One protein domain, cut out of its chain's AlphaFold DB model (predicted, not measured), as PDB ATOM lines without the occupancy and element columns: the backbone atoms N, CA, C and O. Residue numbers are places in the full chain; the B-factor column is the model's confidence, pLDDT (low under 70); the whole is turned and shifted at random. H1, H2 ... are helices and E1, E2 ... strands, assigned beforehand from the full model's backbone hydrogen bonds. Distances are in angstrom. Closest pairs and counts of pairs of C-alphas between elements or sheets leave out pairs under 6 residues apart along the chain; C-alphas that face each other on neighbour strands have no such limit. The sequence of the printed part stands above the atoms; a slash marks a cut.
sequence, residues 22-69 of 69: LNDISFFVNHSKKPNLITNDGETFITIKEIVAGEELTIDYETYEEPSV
ATOM      1  N   LEU A  22     128.059 150.204 109.963       76.88
ATOM      2  CA  LEU A  22     127.352 148.943 109.720       76.88
ATOM      3  C   LEU A  22     126.146 149.091 108.780       76.88
ATOM      4  O   LEU A  22     125.317 148.190 108.711       76.88
ATOM      5  N   ASN A  23     126.004 150.224 108.092       82.19
ATOM      6  CA  ASN A  23     124.857 150.443 107.221       82.19
ATOM      7  C   ASN A  23     125.029 149.659 105.914       82.19
ATOM      8  O   ASN A  23     125.866 149.997 105.075       82.19
ATOM      9  N   ASP A  24     124.198 148.639 105.728       84.19
ATOM     10  CA  ASP A  24     124.034 147.929 104.463       84.19
ATOM     11  C   ASP A  24     122.633 148.157 103.867       84.19
ATOM     12  O   ASP A  24     121.855 148.991 104.338       84.19
ATOM     13  N   ILE A  25     122.317 147.440 102.786       82.56
ATOM     14  CA  ILE A  25     121.053 147.593 102.061       82.56
ATOM     15  C   ILE A  25     119.815 147.349 102.938       82.56
ATOM     16  O   ILE A  25     118.790 147.982 102.686       82.56
ATOM     17  N   SER A  26     119.902 146.516 103.982       83.88
ATOM     18  CA  SER A  26     118.783 146.217 104.890       83.88
ATOM     19  C   SER A  26     118.226 147.468 105.579       83.88
ATOM     20  O   SER A  26     117.033 147.528 105.869       83.88
ATOM     21  N   PHE A  27     119.046 148.511 105.742       87.06
ATOM     22  CA  PHE A  27     118.647 149.793 106.332       87.06
ATOM     23  C   PHE A  27     117.905 150.722 105.359       87.06
ATOM     24  O   PHE A  27     117.346 151.732 105.789       87.06
ATOM     25  N   PHE A  28     117.900 150.413 104.059       91.38
ATOM     26  CA  PHE A  28     117.358 151.287 103.012       91.38
ATOM     27  C   PHE A  28     116.158 150.697 102.258       91.38
ATOM     28  O   PHE A  28     115.536 151.414 101.473       91.38
ATOM     29  N   VAL A  29     115.816 149.419 102.463       93.81
ATOM     30  CA  VAL A  29     114.654 148.800 101.803       93.81
ATOM     31  C   VAL A  29     113.368 149.273 102.470       93.81
ATOM     32  O   VAL A  29     113.120 148.978 103.634       93.81
ATOM     33  N   ASN A  30     112.520 149.965 101.711       95.81
ATOM     34  CA  ASN A  30     111.250 150.481 102.212       95.81
ATOM     35  C   ASN A  30     110.167 149.398 102.339       95.81
ATOM     36  O   ASN A  30     110.178 148.362 101.665       95.81
ATOM     37  N   HIS A  31     109.170 149.690 103.175       94.88
ATOM     38  CA  HIS A  31     107.990 148.856 103.361       94.88
ATOM     39  C   HIS A  31     106.998 148.939 102.187       94.88
ATOM     40  O   HIS A  31     106.685 150.024 101.699       94.88
ATOM     41  N   SER A  32     106.393 147.806 101.817       96.88
ATOM     42  CA  SER A  32     105.182 147.734 100.993       96.88
ATOM     43  C   SER A  32     104.351 146.491 101.328       96.88
ATOM     44  O   SER A  32     104.900 145.413 101.533       96.88
ATOM     45  N   LYS A  33     103.014 146.600 101.277       96.00
ATOM     46  CA  LYS A  33     102.080 145.447 101.320       96.00
ATOM     47  C   LYS A  33     101.951 144.694  99.995       96.00
ATOM     48  O   LYS A  33     101.227 143.706  99.896       96.00
ATOM     49  N   LYS A  34     102.628 145.177  98.956       96.12
ATOM     50  CA  LYS A  34     102.795 144.499  97.665       96.12
ATOM     51  C   LYS A  34     104.284 144.517  97.303       96.12
ATOM     52  O   LYS A  34     104.652 145.214  96.354       96.12
ATOM     53  N   PRO A  35     105.134 143.846  98.100       97.25
ATOM     54  CA  PRO A  35     106.577 143.935  97.945       97.25
ATOM     55  C   PRO A  35     107.056 143.238  96.669       97.25
ATOM     56  O   PRO A  35     106.324 142.481  96.026       97.25
ATOM     57  N   ASN A  36     108.308 143.497  96.306       97.88
ATOM     58  CA  ASN A  36     109.010 142.787  95.235       97.88
ATOM     59  C   ASN A  36     110.265 142.047  95.722       97.88
ATOM     60  O   ASN A  36     110.856 141.291  94.946       97.88
ATOM     61  N   LEU A  37     110.588 142.178  97.011       96.38
ATOM     62  CA  LEU A  37     111.598 141.415  97.733       96.38
ATOM     63  C   LEU A  37     110.983 140.570  98.860       96.38
ATOM     64  O   LEU A  37     109.943 140.920  99.419       96.38
ATOM     65  N   ILE A  38     111.677 139.489  99.216       94.69
ATOM     66  CA  ILE A  38     111.515 138.720 100.460       94.69
ATOM     67  C   ILE A  38     112.884 138.478 101.107       94.69
ATOM     68  O   ILE A  38     113.910 138.545 100.427       94.69
ATOM     69  N   THR A  39     112.895 138.138 102.393       91.88
ATOM     70  CA  THR A  39     114.083 137.695 103.135       91.88
ATOM     71  C   THR A  39     113.707 136.609 104.143       91.88
ATOM     72  O   THR A  39     112.555 136.539 104.565       91.88
ATOM     73  N   ASN A  40     114.670 135.756 104.498       87.19
ATOM     74  CA  ASN A  40     114.512 134.718 105.527       87.19
ATOM     75  C   ASN A  40     115.381 134.977 106.770       87.19
ATOM     76  O   ASN A  40     115.138 134.384 107.814       87.19
ATOM     77  N   ASP A  41     116.420 135.800 106.636       86.31
ATOM     78  CA  ASP A  41     117.456 136.061 107.642       86.31
ATOM     79  C   ASP A  41     117.601 137.561 107.958       86.31
ATOM     80  O   ASP A  41     118.308 137.927 108.890       86.31
ATOM     81  N   GLY A  42     116.927 138.423 107.194       84.50
ATOM     82  CA  GLY A  42     117.020 139.875 107.292       84.50
ATOM     83  C   GLY A  42     118.260 140.492 106.651       84.50
ATOM     84  O   GLY A  42     118.373 141.715 106.616       84.50
ATOM     85  N   GLU A  43     119.143 139.672 106.087       83.38
ATOM     86  CA  GLU A  43     120.408 140.098 105.475       83.38
ATOM     87  C   GLU A  43     120.443 139.770 103.970       83.38
ATOM     88  O   GLU A  43     121.042 140.489 103.167       83.38
ATOM     89  N   THR A  44     119.743 138.711 103.558       88.50
ATOM     90  CA  THR A  44     119.669 138.220 102.183       88.50
ATOM     91  C   THR A  44     118.305 138.528 101.572       88.50
ATOM     92  O   THR A  44     117.273 138.036 102.034       88.50
ATOM     93  N   PHE A  45     118.293 139.287 100.475       93.06
ATOM     94  CA  PHE A  45     117.073 139.681  99.766       93.06
ATOM     95  C   PHE A  45     116.922 138.926  98.445       93.06
ATOM     96  O   PHE A  45     117.849 138.865  97.636       93.06
ATOM     97  N   ILE A  46     115.733 138.371  98.207       95.25
ATOM     98  CA  ILE A  46     115.402 137.594  97.009       95.25
ATOM     99  C   ILE A  46     114.213 138.245  96.307       95.25
ATOM    100  O   ILE A  46     113.203 138.562  96.933       95.25
ATOM    101  N   THR A  47     114.312 138.427  94.992       97.19
ATOM    102  CA  THR A  47     113.216 138.960  94.176       97.19
ATOM    103  C   THR A  47     112.112 137.919  93.997       97.19
ATOM    104  O   THR A  47     112.400 136.787  93.607       97.19
ATOM    105  N   ILE A  48     110.848 138.300  94.191       97.19
ATOM    106  CA  ILE A  48     109.688 137.404  93.968       97.19
ATOM    107  C   ILE A  48     108.990 137.615  92.620       97.19
ATOM    108  O   ILE A  48     108.027 136.922  92.291       97.19
ATOM    109  N   LYS A  49     109.472 138.578  91.835       96.75
ATOM    110  CA  LYS A  49     109.042 138.870  90.465       96.75
ATOM    111  C   LYS A  49     110.179 139.549  89.699       96.75
ATOM    112  O   LYS A  49     111.158 139.977  90.303       96.75
ATOM    113  N   GLU A  50     110.038 139.652  88.380       98.06
ATOM    114  CA  GLU A  50     110.936 140.459  87.548       98.06
ATOM    115  C   GLU A  50     110.842 141.941  87.946       98.06
ATOM    116  O   GLU A  50     109.747 142.443  88.213       98.06
ATOM    117  N   ILE A  51     111.991 142.617  88.008       97.75
ATOM    118  CA  ILE A  51     112.109 144.019  88.421       97.75
ATOM    119  C   ILE A  51     112.676 144.811  87.251       97.75
ATOM    120  O   ILE A  51     113.751 144.497  86.734       97.75
ATOM    121  N   VAL A  52     111.949 145.842  86.834       97.81
ATOM    122  CA  VAL A  52     112.377 146.725  85.745       97.81
ATOM    123  C   VAL A  52     113.209 147.889  86.281       97.81
ATOM    124  O   VAL A  52     113.067 148.306  87.430       97.81
ATOM    125  N   ALA A  53     114.086 148.447  85.445       97.94
ATOM    126  CA  ALA A  53     114.918 149.580  85.838       97.94
ATOM    127  C   ALA A  53     114.060 150.774  86.302       97.94
ATOM    128  O   ALA A  53     113.171 151.226  85.582       97.94
ATOM    129  N   GLY A  54     114.358 151.289  87.498       97.69
ATOM    130  CA  GLY A  54     113.629 152.396  88.121       97.69
ATOM    131  C   GLY A  54     112.443 151.980  88.998       97.69
ATOM    132  O   GLY A  54     111.860 152.849  89.641       97.69
ATOM    133  N   GLU A  55     112.092 150.692  89.064       97.94
ATOM    134  CA  GLU A  55     111.156 150.188  90.075       97.94
ATOM    135  C   GLU A  55     111.818 150.197  91.464       97.94
ATOM    136  O   GLU A  55     112.965 149.780  91.624       97.94
ATOM    137  N   GLU A  56     111.094 150.680  92.476       97.56
ATOM    138  CA  GLU A  56     111.566 150.698  93.861       97.56
ATOM    139  C   GLU A  56     111.585 149.285  94.453       97.56
ATOM    140  O   GLU A  56     110.613 148.539  94.337       97.56
ATOM    141  N   LEU A  57     112.678 148.931  95.129       97.31
ATOM    142  CA  LEU A  57     112.793 147.684  95.874       97.31
ATOM    143  C   LEU A  57     112.100 147.812  97.233       97.31
ATOM    144  O   LEU A  57     112.445 148.690  98.021       97.31
ATOM    145  N   THR A  58     111.136 146.934  97.513       97.12
ATOM    146  CA  THR A  58     110.332 146.985  98.744       97.12
ATOM    147  C   THR A  58     110.099 145.602  99.343       97.12
ATOM    148  O   THR A  58     110.012 144.608  98.614       97.12
ATOM    149  N   ILE A  59     109.954 145.554 100.670       95.75
ATOM    150  CA  ILE A  59     109.684 144.345 101.466       95.75
ATOM    151  C   ILE A  59     108.479 144.555 102.401       95.75
ATOM    152  O   ILE A  59     108.105 145.692 102.688       95.75
ATOM    153  N   ASP A  60     107.834 143.491 102.878       93.94
ATOM    154  CA  ASP A  60     106.819 143.605 103.935       93.94
ATOM    155  C   ASP A  60     107.500 143.517 105.305       93.94
ATOM    156  O   ASP A  60     108.171 142.539 105.590       93.94
ATOM    157  N   TYR A  61     107.351 144.526 106.167       91.69
ATOM    158  CA  TYR A  61     108.057 144.541 107.456       91.69
ATOM    159  C   TYR A  61     107.498 143.516 108.439       91.69
ATOM    160  O   TYR A  61     108.212 143.105 109.348       91.69
ATOM    161  N   GLU A  62     106.271 143.039 108.219       86.88
ATOM    162  CA  GLU A  62     105.717 141.928 108.998       86.88
ATOM    163  C   GLU A  62     106.530 140.637 108.816       86.88
ATOM    164  O   GLU A  62     106.457 139.758 109.668       86.88
ATOM    165  N   THR A  63     107.359 140.510 107.767       77.62
ATOM    166  CA  THR A  63     108.253 139.346 107.628       77.62
ATOM    167  C   THR A  63     109.430 139.364 108.604       77.62
ATOM    168  O   THR A  63     110.113 138.352 108.720       77.62
ATOM    169  N   TYR A  64     109.693 140.488 109.275       76.00
ATOM    170  CA  TYR A  64     110.723 140.591 110.314       76.00
ATOM    171  C   TYR A  64     110.194 140.304 111.720       76.00
ATOM    172  O   TYR A  64     110.988 140.169 112.651       76.00
ATOM    173  N   GLU A  65     108.875 140.257 111.904       70.88
ATOM    174  CA  GLU A  65     108.295 140.024 113.221       70.88
ATOM    175  C   GLU A  65     108.421 138.541 113.594       70.88
ATOM    176  O   GLU A  65     108.014 137.654 112.839       70.88
ATOM    177  N   GLU A  66     108.975 138.251 114.778       63.50
ATOM    178  CA  GLU A  66     108.837 136.912 115.348       63.50
ATOM    179  C   GLU A  66     107.351 136.638 115.638       63.50
ATOM    180  O   GLU A  66     106.644 137.543 116.093       63.50
ATOM    181  N   PRO A  67     106.851 135.407 115.414       58.16
ATOM    182  CA  PRO A  67     105.466 135.082 115.712       58.16
ATOM    183  C   PRO A  67     105.168 135.353 117.190       58.16
ATOM    184  O   PRO A  67     105.775 134.743 118.070       58.16
ATOM    185  N   SER A  68     104.217 136.246 117.461       59.56
ATOM    186  CA  SER A  68     103.701 136.491 118.809       59.56
ATOM    187  C   SER A  68     103.147 135.184 119.393       59.56
ATOM    188  O   SER A  68     102.129 134.682 118.910       59.56
ATOM    189  N   VAL A  69     103.835 134.624 120.393       54.69
ATOM    190  CA  VAL A  69     103.425 133.418 121.142       54.69
ATOM    191  C   VAL A  69     102.375 133.762 122.193       54.69
ATOM    192  O   VAL A  69     102.555 134.788 122.888       54.69
TER     193      VAL A  69
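What this domain is: This is residues 22 to 69 of the 69 residues of an uncharacterized protein of Candidatus Yanofskybacteria bacterium (UniProt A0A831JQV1). This model has little regular structure: a small two-stranded hairpin, E1 and E2, two long stretches with no named element, residues 22 to 36 and 48 to 60, and the short helix H1 near the last residues. A short parallel pairing ties residues 30 to 31 to 58 to 59. The printed part has 48 residues, of which 10 are in named elements, in the order E1, E2, H1; the class is mixed and the sheet is antiparallel. It is only just compact, close to loose, with a radius of gyration of the C-alphas of 11.4 A, and only just flat, spanning 40 by 27 by 15 A.

How they stand to each other: E1, residues 37 to 39, and E2, residues 45 to 47, form a hairpin, antiparallel at 141 degrees. N 38 and O 46 are within hydrogen-bond range at 2.9 A. The closest C-alphas of E1 and H1, residues 61 to 64, are those of Thr 39 and Thr 63, 7.5 A apart. H1 is too short for an O i to N i+4 pair; its one O i to N i+3 pair is within range.

Where its parts are: E1 begins at C-alpha 37 (111.598, 141.415, 97.733) and is 7.0 A long; E2 is 6.8 A. H1, 5.6 A, ends at C-alpha 64 (110.723, 140.591, 110.314).

The domain as a whole: The C-alphas of Ala 53 and Val 69 are the farthest apart, 40.5 A. The printed part has no cut. E1 to E2 is a tight link, E2 to H1 a long one. Residues 66 to 69 have pLDDT under 70.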